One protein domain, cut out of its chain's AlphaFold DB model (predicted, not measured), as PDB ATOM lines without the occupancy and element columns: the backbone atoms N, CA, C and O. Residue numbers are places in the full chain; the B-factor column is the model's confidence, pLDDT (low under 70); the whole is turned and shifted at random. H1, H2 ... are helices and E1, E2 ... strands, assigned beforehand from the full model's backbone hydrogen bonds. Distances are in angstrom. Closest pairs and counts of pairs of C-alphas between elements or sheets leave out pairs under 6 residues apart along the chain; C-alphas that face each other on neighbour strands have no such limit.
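AT A GLANCE: This is residues 75 to 180 of the 356 residues of the protein "Doubled CXXCH domain-containing protein" of Desulfosporosinus lacus DSM 15449 (UniProt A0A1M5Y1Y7). One strongly twisted sheet of seven strands bends round like an open, incomplete barrel: long E5 and E7 join the E3 and E4 end to the E1 and E2 end, and edge strands E2 and E3 stay apart. E6 pairs with the later part of E5, and the short helix H1 only grazes the sheet. The 106 printed residues hold seven named strands, E1 to E7, followed along the chain by one named helix, H1; the sheet is branched, with parallel and antiparallel neighbour pairs, and the class is mostly strand, with under half of the residues in named elements. The whole is compact, with a radius of gyration of the C-alphas of 13.3 A and spans of 39 by 32 by 23 A.

IN THESE COORDINATES: E5, residues 135 to 144, is the longest strand, 27.0 A from C-alpha 135 at (-34.302, -3.648, -47.246) to C-alpha 144 at (-13.478, 11.616, -39.296). E4 is residues 120 to 124, E3 residues 112 to 116 and E6 residues 147 to 151. E7, residues 165 to 170, measures 15.3 A. E1, residues 88 to 93, measures 15.9 A and begins at C-alpha 88 at (-18.395, -9.090, -42.292). E2 is residues 102 to 106. H1 is residues 174 to 177.

HOW THE PARTS SIT: E5 has three neighbours, with staggered pairing: E4 lies on one side of it, beside residues 135 to 140, and E6, beside residues 139 to 144, and E7, beside residues 136 to 138, lie on the other side. E4 and E5 form an antiparallel hairpin, with N 121 and O 139 2.8 A apart. E3 and E4 form another, with N 116 and O 120 at 2.8 A. E5 and E6 form a third, with N 142 and O 149 at 2.9 A. E3, E4, E5 and E6 make a meander, each strand the antiparallel neighbour of the one before. E7 is antiparallel to E5, with N 137 and O 169 at 2.8 A. E1 is parallel to E7 at 59 degrees, with N 168 and O 92 at 2.8 A. E1 and E2 form an antiparallel hairpin at 147 degrees, with N 91 and O 103 at 2.9 A. H1 is too short for any O i to N i+4 pair; its one O i to N i+3 pair is within hydrogen-bond range. The closest C-alphas of H1 and E3, those of His 177 and Met 116, are 6.4 A apart.

THE WHOLE: The two C-alphas farthest apart, those of Asp 98 and Asp 146, are 40.9 A apart. The printed part has no cut. The link from E6 to E7 is long, with 13 residues; its residues 155 to 156 pair antiparallel with residues 165 to 166 of E7. Residues 75 to 87 also hold no named element. The mean pLDDT of the printed part is 93.0, and no printed residue is under 70.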
ATOM      1  N   LYS A  75     -26.712   8.937 -52.479       96.44
ATOM      2  CA  LYS A  75     -25.444   8.895 -53.212       96.44
ATOM      3  C   LYS A  75     -24.881   7.482 -53.308       96.44
ATOM      4  O   LYS A  75     -25.158   6.652 -52.441       96.44
ATOM      5  N   PRO A  76     -24.068   7.178 -54.328       96.00
ATOM      6  CA  PRO A  76     -23.294   5.946 -54.359       96.00
ATOM      7  C   PRO A  76     -22.378   5.847 -53.135       96.00
ATOM      8  O   PRO A  76     -21.790   6.839 -52.713       96.00
ATOM      9  N   LEU A  77     -22.175   4.639 -52.603       95.88
ATOM     10  CA  LEU A  77     -21.223   4.439 -51.501       95.88
ATOM     11  C   LEU A  77     -19.781   4.818 -51.887       95.88
ATOM     12  O   LEU A  77     -19.003   5.227 -51.032       95.88
ATOM     13  N   ALA A  78     -19.434   4.726 -53.173       94.69
ATOM     14  CA  ALA A  78     -18.114   5.093 -53.686       94.69
ATOM     15  C   ALA A  78     -17.745   6.573 -53.452       94.69
ATOM     16  O   ALA A  78     -16.559   6.891 -53.395       94.69
ATOM     17  N   ASP A  79     -18.733   7.452 -53.254       95.44
ATOM     18  CA  ASP A  79     -18.513   8.874 -52.952       95.44
ATOM     19  C   ASP A  79     -17.996   9.097 -51.517       95.44
ATOM     20  O   ASP A  79     -17.588  10.204 -51.154       95.44
ATOM     21  N   PHE A  80     -17.988   8.048 -50.688       95.62
ATOM     22  CA  PHE A  80     -17.594   8.084 -49.285       95.62
ATOM     23  C   PHE A  80     -16.304   7.275 -49.098       95.62
ATOM     24  O   PHE A  80     -16.360   6.066 -48.868       95.62
ATOM     25  N   PRO A  81     -15.118   7.906 -49.191       94.88
ATOM     26  CA  PRO A  81     -13.850   7.204 -49.023       94.88
ATOM     27  C   PRO A  81     -13.727   6.661 -47.596       94.88
ATOM     28  O   PRO A  81     -13.514   7.411 -46.637       94.88
ATOM     29  N   LEU A  82     -13.873   5.343 -47.461       94.88
ATOM     30  CA  LEU A  82     -13.843   4.673 -46.169       94.88
ATOM     31  C   LEU A  82     -12.409   4.553 -45.640       94.88
ATOM     32  O   LEU A  82     -11.463   4.294 -46.384       94.88
ATOM     33  N   GLU A  83     -12.239   4.709 -44.328       93.69
ATOM     34  CA  GLU A  83     -10.949   4.518 -43.662       93.69
ATOM     35  C   GLU A  83     -10.494   3.058 -43.695       93.69
ATOM     36  O   GLU A  83      -9.304   2.775 -43.853       93.69
ATOM     37  N   LYS A  84     -11.454   2.142 -43.565       90.88
ATOM     38  CA  LYS A  84     -11.249   0.697 -43.601       90.88
ATOM     39  C   LYS A  84     -12.143   0.088 -44.679       90.88
ATOM     40  O   LYS A  84     -13.249   0.591 -44.889       90.88
ATOM     41  N   PRO A  85     -11.695  -0.983 -45.352       91.31
ATOM     42  CA  PRO A  85     -12.556  -1.709 -46.271       91.31
ATOM     43  C   PRO A  85     -13.768  -2.274 -45.526       91.31
ATOM     44  O   PRO A  85     -13.687  -2.611 -44.342       91.31
ATOM     45  N   LEU A  86     -14.882  -2.388 -46.245       93.12
ATOM     46  CA  LEU A  86     -16.059  -3.099 -45.759       93.12
ATOM     47  C   LEU A  86     -15.725  -4.572 -45.496       93.12
ATOM     48  O   LEU A  86     -14.884  -5.156 -46.179       93.12
ATOM     49  N   GLY A  87     -16.410  -5.172 -44.528       92.50
ATOM     50  CA  GLY A  87     -16.229  -6.574 -44.167       92.50
ATOM     51  C   GLY A  87     -17.492  -7.195 -43.581       92.50
ATOM     52  O   GLY A  87     -18.583  -6.630 -43.683       92.50
ATOM     53  N   GLU A  88     -17.323  -8.367 -42.973       95.44
ATOM     54  CA  GLU A  88     -18.395  -9.090 -42.292       95.44
ATOM     55  C   GLU A  88     -18.769  -8.419 -40.968       95.44
ATOM     56  O   GLU A  88     -17.912  -8.151 -40.125       95.44
ATOM     57  N   ILE A  89     -20.066  -8.189 -40.789       93.88
ATOM     58  CA  ILE A  89     -20.681  -7.710 -39.553       93.88
ATOM     59  C   ILE A  89     -21.830  -8.641 -39.161       93.88
ATOM     60  O   ILE A  89     -22.531  -9.166 -40.025       93.88
ATOM     61  N   THR A  90     -22.044  -8.848 -37.865       95.25
ATOM     62  CA  THR A  90     -23.263  -9.503 -37.369       95.25
ATOM     63  C   THR A  90     -24.303  -8.427 -37.127       95.25
ATOM     64  O   THR A  90     -24.053  -7.540 -36.322       95.25
ATOM     65  N   ILE A  91     -25.443  -8.500 -37.806       95.31
ATOM     66  CA  ILE A  91     -26.529  -7.523 -37.692       95.31
ATOM     67  C   ILE A  91     -27.771  -8.154 -37.074       95.31
ATOM     68  O   ILE A  91     -28.059  -9.323 -37.331       95.31
ATOM     69  N   PHE A  92     -28.524  -7.365 -36.310       95.50
ATOM     70  CA  PHE A  92     -29.779  -7.766 -35.675       95.50
ATOM     71  C   PHE A  92     -30.979  -7.035 -36.286       95.50
ATOM     72  O   PHE A  92     -30.938  -5.821 -36.491       95.50
ATOM     73  N   ASP A  93     -32.056  -7.767 -36.568       94.44
ATOM     74  CA  ASP A  93     -33.294  -7.222 -37.131       94.44
ATOM     75  C   ASP A  93     -34.084  -6.436 -36.077       94.44
ATOM     76  O   ASP A  93     -34.701  -7.023 -35.189       94.44
ATOM     77  N   THR A  94     -34.140  -5.106 -36.198       92.12
ATOM     78  CA  THR A  94     -34.930  -4.283 -35.262       92.12
ATOM     79  C   THR A  94     -36.426  -4.274 -35.569       92.12
ATOM     80  O   THR A  94     -37.231  -3.813 -34.752       92.12
ATOM     81  N   ALA A  95     -36.836  -4.790 -36.732       89.00
ATOM     82  CA  ALA A  95     -38.242  -4.903 -37.103       89.00
ATOM     83  C   ALA A  95     -38.913  -6.154 -36.508       89.00
ATOM     84  O   ALA A  95     -40.147  -6.176 -36.385       89.00
ATOM     85  N   ASN A  96     -38.130  -7.171 -36.129       85.56
ATOM     86  CA  ASN A  96     -38.609  -8.343 -35.407       85.56
ATOM     87  C   ASN A  96     -38.539  -8.096 -33.891       85.56
ATOM     88  O   ASN A  96     -37.477  -8.146 -33.281       85.56
ATOM     89  N   LYS A  97     -39.693  -7.803 -33.282       82.50
ATOM     90  CA  LYS A  97     -39.798  -7.516 -31.841       82.50
ATOM     91  C   LYS A  97     -40.074  -8.760 -30.993       82.50
ATOM     92  O   LYS A  97     -39.950  -8.687 -29.774       82.50
ATOM     93  N   ASP A  98     -40.465  -9.866 -31.626       83.56
ATOM     94  CA  ASP A  98     -40.924 -11.070 -30.931       83.56
ATOM     95  C   ASP A  98     -39.754 -11.989 -30.576       83.56
ATOM     96  O   ASP A  98     -39.735 -12.613 -29.517       83.56
ATOM     97  N   THR A  99     -38.757 -12.090 -31.459       83.50
ATOM     98  CA  THR A  99     -37.561 -12.909 -31.234       83.50
ATOM     99  C   THR A  99     -36.335 -12.246 -31.864       83.50
ATOM    100  O   THR A  99     -36.372 -11.951 -33.064       83.50
ATOM    101  N   PRO A 100     -35.240 -12.045 -31.101       88.31
ATOM    102  CA  PRO A 100     -33.982 -11.543 -31.641       88.31
ATOM    103  C   PRO A 100     -33.525 -12.411 -32.814       88.31
ATOM    104  O   PRO A 100     -33.283 -13.607 -32.665       88.31
ATOM    105  N   THR A 101     -33.458 -11.807 -33.995       94.06
ATOM    106  CA  THR A 101     -33.031 -12.471 -35.228       94.06
ATOM    107  C   THR A 101     -31.779 -11.772 -35.720       94.06
ATOM    108  O   THR A 101     -31.777 -10.548 -35.855       94.06
ATOM    109  N   SER A 102     -30.718 -12.531 -35.983       94.81
ATOM    110  CA  SER A 102     -29.451 -11.986 -36.457       94.81
ATOM    111  C   SER A 102     -28.871 -12.793 -37.604       94.81
ATOM    112  O   SER A 102     -29.200 -13.960 -37.815       94.81
ATOM    113  N   THR A 103     -28.009 -12.144 -38.378       95.62
ATOM    114  CA  THR A 103     -27.259 -12.788 -39.454       95.62
ATOM    115  C   THR A 103     -25.900 -12.131 -39.630       95.62
ATOM    116  O   THR A 103     -25.693 -10.978 -39.246       95.62
ATOM    117  N   LYS A 104     -24.970 -12.862 -40.240       96.25
ATOM    118  CA  LYS A 104     -23.696 -12.316 -40.703       96.25
ATOM    119  C   LYS A 104     -23.879 -11.749 -42.104       96.25
ATOM    120  O   LYS A 104     -24.298 -12.461 -43.012       96.25
ATOM    121  N   LEU A 105     -23.545 -10.479 -42.277       95.50
ATOM    122  CA  LEU A 105     -23.596  -9.773 -43.548       95.50
ATOM    123  C   LEU A 105     -22.196  -9.275 -43.910       95.50
ATOM    124  O   LEU A 105     -21.635  -8.426 -43.223       95.50
ATOM    125  N   ASP A 106     -21.643  -9.776 -45.011       95.00
ATOM    126  CA  ASP A 106     -20.426  -9.223 -45.606       95.00
ATOM    127  C   ASP A 106     -20.784  -8.021 -46.481       95.00
ATOM    128  O   ASP A 106     -21.215  -8.175 -47.625       95.00
ATOM    129  N   LEU A 107     -20.593  -6.812 -45.944       92.94
ATOM    130  CA  LEU A 107     -20.916  -5.572 -46.651       92.94
ATOM    131  C   LEU A 107     -20.103  -5.399 -47.943       92.94
ATOM    132  O   LEU A 107     -20.553  -4.702 -48.844       92.94
ATOM    133  N   SER A 108     -18.940  -6.046 -48.080       93.19
ATOM    134  CA  SER A 108     -18.150  -5.977 -49.319       93.19
ATOM    135  C   SER A 108     -18.762  -6.774 -50.477       93.19
ATOM    136  O   SER A 108     -18.441  -6.520 -51.638       93.19
ATOM    137  N   LYS A 109     -19.645  -7.734 -50.169       94.19
ATOM    138  CA  LYS A 109     -20.318  -8.611 -51.142       94.19
ATOM    139  C   LYS A 109     -21.825  -8.389 -51.206       94.19
ATOM    140  O   LYS A 109     -22.468  -8.844 -52.150       94.19
ATOM    141  N   ALA A 110     -22.392  -7.737 -50.196       94.44
ATOM    142  CA  ALA A 110     -23.809  -7.439 -50.124       94.44
ATOM    143  C   ALA A 110     -24.248  -6.533 -51.280       94.44
ATOM    144  O   ALA A 110     -23.496  -5.690 -51.775       94.44
ATOM    145  N   LYS A 111     -25.516  -6.662 -51.673       95.50
ATOM    146  CA  LYS A 111     -26.139  -5.735 -52.613       95.50
ATOM    147  C   LYS A 111     -26.420  -4.411 -51.900       95.50
ATOM    148  O   LYS A 111     -27.458  -4.244 -51.259       95.50
ATOM    149  N   ILE A 112     -25.469  -3.487 -52.003       96.25
ATOM    150  CA  ILE A 112     -25.580  -2.118 -51.494       96.25
ATOM    151  C   ILE A 112     -26.210  -1.241 -52.574       96.25
ATOM    152  O   ILE A 112     -25.711  -1.174 -53.695       96.25
ATOM    153  N   TYR A 113     -27.291  -0.548 -52.222       96.69
ATOM    154  CA  TYR A 113     -27.938   0.413 -53.118       96.69
ATOM    155  C   TYR A 113     -27.221   1.764 -53.099       96.69
ATOM    156  O   TYR A 113     -27.119   2.425 -54.127       96.69
ATOM    157  N   GLY A 114     -26.711   2.175 -51.937       96.94
ATOM    158  CA  GLY A 114     -26.019   3.446 -51.760       96.94
ATOM    159  C   GLY A 114     -26.145   3.974 -50.337       96.94
ATOM    160  O   GLY A 114     -26.364   3.212 -49.394       96.94
ATOM    161  N   VAL A 115     -25.993   5.284 -50.203       97.56
ATOM    162  CA  VAL A 115     -25.973   6.022 -48.945       97.56
ATOM    163  C   VAL A 115     -27.087   7.056 -48.964       97.56
ATOM    164  O   VAL A 115     -27.071   8.005 -49.745       97.56
ATOM    165  N   MET A 116     -28.048   6.874 -48.071       96.25
ATOM    166  CA  MET A 116     -29.176   7.764 -47.868       96.25
ATOM    167  C   MET A 116     -28.790   8.899 -46.914       96.25
ATOM    168  O   MET A 116     -28.250   8.660 -45.833       96.25
ATOM    169  N   MET A 117     -29.086  10.134 -47.312       92.75
ATOM    170  CA  MET A 117     -28.852  11.372 -46.562       92.75
ATOM    171  C   MET A 117     -27.401  11.584 -46.107       92.75
ATOM    172  O   MET A 117     -27.161  12.251 -45.105       92.75
ATOM    173  N   ASN A 118     -26.430  11.043 -46.853       93.94
ATOM    174  CA  ASN A 118     -25.001  11.035 -46.500       93.94
ATOM    175  C   ASN A 118     -24.686  10.368 -45.146       93.94
ATOM    176  O   ASN A 118     -23.620  10.614 -44.588       93.94
ATOM    177  N   ASP A 119     -25.605   9.549 -44.627       93.94
ATOM    178  CA  ASP A 119     -25.538   9.021 -43.264       93.94
ATOM    179  C   ASP A 119     -25.769   7.505 -43.243       93.94
ATOM    180  O   ASP A 119     -24.973   6.779 -42.671       93.94
ATOM    181  N   TYR A 120     -26.779   6.969 -43.936       96.19
ATOM    182  CA  TYR A 120     -27.138   5.548 -43.803       96.19
ATOM    183  C   TYR A 120     -26.850   4.719 -45.051       96.19
ATOM    184  O   TYR A 120     -27.390   4.990 -46.121       96.19
ATOM    185  N   ILE A 121     -26.087   3.637 -44.898       97.19
ATOM    186  CA  ILE A 121     -25.882   2.628 -45.943       97.19
ATOM    187  C   ILE A 121     -27.150   1.782 -46.078       97.19
ATOM    188  O   ILE A 121     -27.600   1.166 -45.107       97.19
ATOM    189  N   ILE A 122     -27.700   1.725 -47.291       97.44
ATOM    190  CA  ILE A 122     -28.876   0.919 -47.628       97.44
ATOM    191  C   ILE A 122     -28.439  -0.356 -48.340       97.44
ATOM    192  O   ILE A 122     -27.771  -0.293 -49.377       97.44
ATOM    193  N   ALA A 123     -28.851  -1.507 -47.815       96.12
ATOM    194  CA  ALA A 123     -28.524  -2.805 -48.392       96.12
ATOM    195  C   ALA A 123     -29.711  -3.770 -48.389       96.12
ATOM    196  O   ALA A 123     -30.647  -3.646 -47.592       96.12
ATOM    197  N   GLU A 124     -29.638  -4.748 -49.292       95.06
ATOM    198  CA  GLU A 124     -30.536  -5.899 -49.305       95.06
ATOM    199  C   GLU A 124     -30.057  -6.970 -48.322       95.06
ATOM    200  O   GLU A 124     -28.889  -7.368 -48.345       95.06
ATOM    201  N   ILE A 125     -30.969  -7.459 -47.485       94.62
ATOM    202  CA  ILE A 125     -30.750  -8.611 -46.615       94.62
ATOM    203  C   ILE A 125     -31.287  -9.864 -47.315       94.62
ATOM    204  O   ILE A 125     -32.441  -9.854 -47.763       94.62
ATOM    205  N   PRO A 126     -30.493 -10.948 -47.412       91.69
ATOM    206  CA  PRO A 126     -30.952 -12.205 -47.994       91.69
ATOM    207  C   PRO A 126     -32.183 -12.753 -47.262       91.69
ATOM    208  O   PRO A 126     -32.242 -12.739 -46.032       91.69
ATOM    209  N   LYS A 127     -33.177 -13.255 -48.003       90.38
ATOM    210  CA  LYS A 127     -34.457 -13.717 -47.426       90.38
ATOM    211  C   LYS A 127     -34.276 -14.898 -46.473       90.38
ATOM    212  O   LYS A 127     -35.009 -15.034 -45.499       90.38
ATOM    213  N   GLU A 128     -33.282 -15.732 -46.744       91.88
ATOM    214  CA  GLU A 128     -32.871 -16.866 -45.922       91.88
ATOM    215  C   GLU A 128     -32.379 -16.467 -44.522       91.88
ATOM    216  O   GLU A 128     -32.349 -17.317 -43.638       91.88
ATOM    217  N   ALA A 129     -32.054 -15.189 -44.289       91.12
ATOM    218  CA  ALA A 129     -31.683 -14.689 -42.967       91.12
ATOM    219  C   ALA A 129     -32.867 -14.632 -41.981       91.12
ATOM    220  O   ALA A 129     -32.652 -14.415 -40.792       91.12
ATOM    221  N   GLY A 130     -34.110 -14.791 -42.453       91.50
ATOM    222  CA  GLY A 130     -35.303 -14.778 -41.598       91.50
ATOM    223  C   GLY A 130     -35.713 -13.390 -41.094       91.50
ATOM    224  O   GLY A 130     -36.528 -13.289 -40.180       91.50
ATOM    225  N   PHE A 131     -35.163 -12.323 -41.680       94.06
ATOM    226  CA  PHE A 131     -35.506 -10.942 -41.340       94.06
ATOM    227  C   PHE A 131     -36.919 -10.611 -41.828       94.06
ATOM    228  O   PHE A 131     -37.393 -11.138 -42.838       94.06
ATOM    229  N   LYS A 132     -37.596  -9.702 -41.125       92.25
ATOM    230  CA  LYS A 132     -38.976  -9.310 -41.436       92.25
ATOM    231  C   LYS A 132     -39.104  -8.595 -42.781       92.25
ATOM    232  O   LYS A 132     -40.128  -8.723 -43.449       92.25
ATOM    233  N   ASN A 133     -38.088  -7.827 -43.160       92.38
ATOM    234  CA  ASN A 133     -38.020  -7.120 -44.436       92.38
ATOM    235  C   ASN A 133     -36.798  -7.587 -45.241       92.38
ATOM    236  O   ASN A 133     -35.991  -8.385 -44.776       92.38
ATOM    237  N   THR A 134     -36.642  -7.070 -46.458       92.38
ATOM    238  CA  THR A 134     -35.455  -7.326 -47.294       92.38
ATOM    239  C   THR A 134     -34.572  -6.097 -47.461       92.38
ATOM    240  O   THR A 134     -33.449  -6.234 -47.918       92.38
ATOM    241  N   LEU A 135     -35.049  -4.900 -47.118       94.56
ATOM    242  CA  LEU A 135     -34.302  -3.648 -47.246       94.56
ATOM    243  C   LEU A 135     -34.149  -2.992 -45.882       94.56
ATOM    244  O   LEU A 135     -35.138  -2.780 -45.177       94.56
ATOM    245  N   TYR A 136     -32.909  -2.656 -45.542       95.62
ATOM    246  CA  TYR A 136     -32.557  -2.070 -44.255       95.62
ATOM    247  C   TYR A 136     -31.481  -1.000 -44.399       95.62
ATOM    248  O   TYR A 136     -30.685  -0.991 -45.341       95.62
ATOM    249  N   ARG A 137     -31.436  -0.123 -43.396       96.06
ATOM    250  CA  ARG A 137     -30.256   0.668 -43.059       96.06
ATOM    251  C   ARG A 137     -29.324  -0.224 -42.247       96.06
ATOM    252  O   ARG A 137     -29.671  -0.605 -41.134       96.06
ATOM    253  N   VAL A 138     -28.174  -0.571 -42.810       96.25
ATOM    254  CA  VAL A 138     -27.259  -1.578 -42.236       96.25
ATOM    255  C   VAL A 138     -25.963  -0.986 -41.691       96.25
ATOM    256  O   VAL A 138     -25.169  -1.700 -41.098       96.25
ATOM    257  N   GLY A 139     -25.728   0.308 -41.890       95.94
ATOM    258  CA  GLY A 139     -24.568   1.021 -41.368       95.94
ATOM    259  C   GLY A 139     -24.827   2.521 -41.350       95.94
ATOM    260  O   GLY A 139     -25.592   3.013 -42.182       95.94
ATOM    261  N   ALA A 140     -24.208   3.227 -40.411       96.06
ATOM    262  CA  ALA A 140     -24.126   4.680 -40.390       96.06
ATOM    263  C   ALA A 140     -22.707   5.136 -40.737       96.06
ATOM    264  O   ALA A 140     -21.723   4.516 -40.329       96.06
ATOM    265  N   LEU A 141     -22.607   6.214 -41.502       95.81
ATOM    266  CA  LEU A 141     -21.365   6.826 -41.914       95.81
ATOM    267  C   LEU A 141     -21.014   7.958 -40.971       95.81
ATOM    268  O   LEU A 141     -21.779   8.893 -40.763       95.81
ATOM    269  N   LYS A 142     -19.788   7.926 -40.468       94.62
ATOM    270  CA  LYS A 142     -19.262   8.985 -39.622       94.62
ATOM    271  C   LYS A 142     -18.007   9.557 -40.234       94.62
ATOM    272  O   LYS A 142     -17.027   8.851 -40.476       94.62
ATOM    273  N   LYS A 143     -18.037  10.860 -40.490       93.38
ATOM    274  CA  LYS A 143     -16.888  11.566 -41.039       93.38
ATOM    275  C   LYS A 143     -15.863  11.826 -39.937       93.38
ATOM    276  O   LYS A 143     -16.166  12.497 -38.953       93.38
ATOM    277  N   THR A 144     -14.645  11.336 -40.138       88.88
ATOM    278  CA  THR A 144     -13.478  11.616 -39.296       88.88
ATOM    279  C   THR A 144     -12.385  12.199 -40.189       88.88
ATOM    280  O   THR A 144     -11.786  11.492 -41.001       88.88
ATOM    281  N   ASN A 145     -12.134  13.506 -40.068       87.56
ATOM    282  CA  ASN A 145     -11.312  14.277 -41.012       87.56
ATOM    283  C   ASN A 145     -11.848  14.150 -42.453       87.56
ATOM    284  O   ASN A 145     -13.022  14.430 -42.693       87.56
ATOM    285  N   ASP A 146     -11.019  13.705 -43.400       89.81
ATOM    286  CA  ASP A 146     -11.388  13.518 -44.810       89.81
ATOM    287  C   ASP A 146     -11.808  12.080 -45.156       89.81
ATOM    288  O   ASP A 146     -11.997  11.753 -46.326       89.81
ATOM    289  N   LYS A 147     -11.954  11.205 -44.153       92.69
ATOM    290  CA  LYS A 147     -12.358   9.806 -44.335       92.69
ATOM    291  C   LYS A 147     -13.643   9.492 -43.582       92.69
ATOM    292  O   LYS A 147     -14.048  10.217 -42.674       92.69
ATOM    293  N   TRP A 148     -14.271   8.387 -43.962       95.94
ATOM    294  CA  TRP A 148     -15.510   7.908 -43.361       95.94
ATOM    295  C   TRP A 148     -15.301   6.567 -42.666       95.94
ATOM    296  O   TRP A 148     -14.622   5.680 -43.183       95.94
ATOM    297  N   THR A 149     -15.900   6.399 -41.498       94.69
ATOM    298  CA  THR A 149     -16.012   5.105 -40.825       94.69
ATOM    299  C   THR A 149     -17.449   4.619 -40.901       94.69
ATOM    300  O   THR A 149     -18.382   5.422 -40.952       94.69
ATOM    301  N   VAL A 150     -17.623   3.299 -40.927       95.25
ATOM    302  CA  VAL A 150     -18.941   2.670 -40.832       95.25
ATOM    303  C   VAL A 150     -19.136   2.210 -39.393       95.25
ATOM    304  O   VAL A 150     -18.312   1.461 -38.866       95.25
ATOM    305  N   GLU A 151     -20.210   2.665 -38.765       94.56
ATOM    306  CA  GLU A 151     -20.636   2.292 -37.416       94.56
ATOM    307  C   GLU A 151     -22.060   1.704 -37.469       94.56
ATOM    308  O   GLU A 151     -22.744   1.799 -38.494       94.56
ATOM    309  N   SER A 152     -22.525   1.085 -36.378       93.81
ATOM    310  CA  SER A 152     -23.927   0.652 -36.290       93.81
ATOM    311  C   SER A 152     -24.859   1.862 -36.423       93.81
ATOM    312  O   SER A 152     -24.604   2.868 -35.752       93.81
ATOM    313  N   PRO A 153     -25.957   1.780 -37.203       91.50
ATOM    314  CA  PRO A 153     -26.960   2.843 -37.276       91.50
ATOM    315  C   PRO A 153     -27.496   3.255 -35.906       91.50
ATOM    316  O   PRO A 153     -27.780   4.427 -35.665       91.50
ATOM    317  N   LYS A 154     -27.639   2.281 -35.005       91.69
ATOM    318  CA  LYS A 154     -28.035   2.498 -33.621       91.69
ATOM    319  C   LYS A 154     -27.359   1.468 -32.728       91.69
ATOM    320  O   LYS A 154     -27.214   0.311 -33.096       91.69
ATOM    321  N   GLN A 155     -26.948   1.889 -31.541       85.94
ATOM    322  CA  GLN A 155     -26.467   0.972 -30.509       85.94
ATOM    323  C   GLN A 155     -27.670   0.558 -29.653       85.94
ATOM    324  O   GLN A 155     -28.356   1.420 -29.096       85.94
ATOM    325  N   ALA A 156     -27.955  -0.739 -29.581       89.19
ATOM    326  CA  ALA A 156     -29.013  -1.305 -28.750       89.19
ATOM    327  C   ALA A 156     -28.645  -2.738 -28.363       89.19
ATOM    328  O   ALA A 156     -28.025  -3.421 -29.160       89.19
ATOM    329  N   ASP A 157     -29.027  -3.179 -27.170       90.50
ATOM    330  CA  ASP A 157     -28.884  -4.572 -26.728       90.50
ATOM    331  C   ASP A 157     -30.172  -5.326 -27.109       90.50
ATOM    332  O   ASP A 157     -31.201  -5.201 -26.432       90.50
ATOM    333  N   ILE A 158     -30.172  -5.964 -28.285       90.62
ATOM    334  CA  ILE A 158     -31.358  -6.581 -28.895       90.62
ATOM    335  C   ILE A 158     -31.600  -7.971 -28.308       90.62
ATOM    336  O   ILE A 158     -32.756  -8.341 -28.073       90.62
ATOM    337  N   ASP A 159     -30.535  -8.732 -28.056       89.00
ATOM    338  CA  ASP A 159     -30.622 -10.081 -27.493       89.00
ATOM    339  C   ASP A 159     -30.572 -10.133 -25.954       89.00
ATOM    340  O   ASP A 159     -30.845 -11.187 -25.370       89.00
ATOM    341  N   LYS A 160     -30.380  -8.980 -25.299       89.75
ATOM    342  CA  LYS A 160     -30.342  -8.802 -23.838       89.75
ATOM    343  C   LYS A 160     -29.152  -9.507 -23.188       89.75
ATOM    344  O   LYS A 160     -29.257  -9.938 -22.035       89.75
ATOM    345  N   ASP A 161     -28.035  -9.634 -23.901       90.44
ATOM    346  CA  ASP A 161     -26.795 -10.203 -23.369       90.44
ATOM    347  C   ASP A 161     -25.944  -9.190 -22.573       90.44
ATOM    348  O   ASP A 161     -24.907  -9.550 -21.999       90.44
ATOM    349  N   GLY A 162     -26.390  -7.931 -22.498       90.56
ATOM    350  CA  GLY A 162     -25.711  -6.842 -21.806       90.56
ATOM    351  C   GLY A 162     -24.661  -6.116 -22.651       90.56
ATOM    352  O   GLY A 162     -23.942  -5.270 -22.106       90.56
ATOM    353  N   LYS A 163     -24.537  -6.420 -23.948       91.12
ATOM    354  CA  LYS A 163     -23.638  -5.743 -24.890       91.12
ATOM    355  C   LYS A 163     -24.442  -5.030 -25.978       91.12
ATOM    356  O   LYS A 163     -25.550  -5.427 -26.306       91.12
ATOM    357  N   PRO A 164     -23.911  -3.934 -26.542       92.12
ATOM    358  CA  PRO A 164     -24.570  -3.293 -27.661       92.12
ATOM    359  C   PRO A 164     -24.364  -4.095 -28.951       92.12
ATOM    360  O   PRO A 164     -23.235  -4.423 -29.326       92.12
ATOM    361  N   ASP A 165     -25.463  -4.326 -29.654       93.19
ATOM    362  CA  ASP A 165     -25.514  -4.983 -30.947       93.19
ATOM    363  C   ASP A 165     -25.444  -3.990 -32.103       93.19
ATOM    364  O   ASP A 165     -25.858  -2.826 -32.020       93.19
ATOM    365  N   TRP A 166     -24.970  -4.500 -33.238       95.06
ATOM    366  CA  TRP A 166     -25.098  -3.808 -34.507       95.06
ATOM    367  C   TRP A 166     -26.497  -4.027 -35.084       95.06
ATOM    368  O   TRP A 166     -26.925  -5.162 -35.305       95.06
ATOM    369  N   THR A 167     -27.210  -2.946 -35.383       95.31
ATOM    370  CA  THR A 167     -28.614  -3.018 -35.782       95.31
ATOM    371  C   THR A 167     -28.812  -2.875 -37.288       95.31
ATOM    372  O   THR A 167     -28.130  -2.111 -37.972       95.31
ATOM    373  N   ALA A 168     -29.787  -3.612 -37.813       95.38
ATOM    374  CA  ALA A 168     -30.382  -3.366 -39.116       95.38
ATOM    375  C   ALA A 168     -31.687  -2.597 -38.902       95.38
ATOM    376  O   ALA A 168     -32.687  -3.152 -38.448       95.38
ATOM    377  N   GLU A 169     -31.675  -1.303 -39.217       94.69
ATOM    378  CA  GLU A 169     -32.807  -0.414 -38.969       94.69
ATOM    379  C   GLU A 169     -33.758  -0.346 -40.161       94.69
ATOM    380  O   GLU A 169     -33.355  -0.422 -41.324       94.69
ATOM    381  N   SER A 170     -35.041  -0.138 -39.873       90.62
ATOM    382  CA  SER A 170     -36.088  -0.064 -40.895       90.62
ATOM    383  C   SER A 170     -35.772   0.944 -42.015       90.62
ATOM    384  O   SER A 170     -35.289   2.052 -41.751       90.62
ATOM    385  N   PHE A 171     -36.093   0.566 -43.259       90.75
ATOM    386  CA  PHE A 171     -35.969   1.384 -44.475       90.75
ATOM    387  C   PHE A 171     -37.143   2.364 -44.689       90.75
ATOM    388  O   PHE A 171     -37.270   2.963 -45.749       90.75
ATOM    389  N   THR A 172     -38.010   2.592 -43.700       87.50
ATOM    390  CA  THR A 172     -39.193   3.467 -43.853       87.50
ATOM    391  C   THR A 172     -38.885   4.882 -44.359       87.50
ATOM    392  O   THR A 172     -39.713   5.462 -45.057       87.50
ATOM    393  N   CYS A 173     -37.691   5.419 -44.084       87.12
ATOM    394  CA  CYS A 173     -37.222   6.715 -44.595       87.12
ATOM    395  C   CYS A 173     -36.986   6.729 -46.118       87.12
ATOM    396  O   CYS A 173     -37.040   7.780 -46.759       87.12
ATOM    397  N   GLY A 174     -36.719   5.560 -46.700       89.12
ATOM    398  CA  GLY A 174     -36.362   5.387 -48.102       89.12
ATOM    399  C   GLY A 174     -37.465   5.762 -49.080       89.12
ATOM    400  O   GLY A 174     -37.166   6.195 -50.183       89.12
ATOM    401  N   LYS A 175     -38.732   5.723 -48.655       88.00
ATOM    402  CA  LYS A 175     -39.871   6.169 -49.473       88.00
ATOM    403  C   LYS A 175     -39.721   7.596 -49.997       88.00
ATOM    404  O   LYS A 175     -40.228   7.909 -51.063       88.00
ATOM    405  N   CYS A 176     -39.039   8.454 -49.238       89.81
ATOM    406  CA  CYS A 176     -38.822   9.852 -49.603       89.81
ATOM    407  C   CYS A 176     -37.384  10.132 -50.041       89.81
ATOM    408  O   CYS A 176     -37.166  10.934 -50.941       89.81
ATOM    409  N   HIS A 177     -36.405   9.469 -49.423       92.12
ATOM    410  CA  HIS A 177     -34.986   9.760 -49.655       92.12
ATOM    411  C   HIS A 177     -34.323   8.829 -50.673       92.12
ATOM    412  O   HIS A 177     -33.238   9.128 -51.152       92.12
ATOM    413  N   ALA A 178     -34.968   7.716 -51.016       95.44
ATOM    414  CA  ALA A 178     -34.531   6.766 -52.035       95.44
ATOM    415  C   ALA A 178     -35.732   6.126 -52.776       95.44
ATOM    416  O   ALA A 178     -35.818   4.894 -52.868       95.44
ATOM    417  N   PRO A 179     -36.692   6.932 -53.281       93.81
ATOM    418  CA  PRO A 179     -37.950   6.428 -53.843       93.81
ATOM    419  C   PRO A 179     -37.745   5.499 -55.046       93.81
ATOM    420  O   PRO A 179     -38.581   4.638 -55.317       93.81
ATOM    421  N   GLY A 180     -36.627   5.639 -55.763       95.12
ATOM    422  CA  GLY A 180     -36.302   4.798 -56.909       95.12
ATOM    423  C   GLY A 180     -36.027   3.335 -56.555       95.12
ATOM    424  O   GLY A 180     -36.159   2.473 -57.420       95.12
TER     425      GLY A 180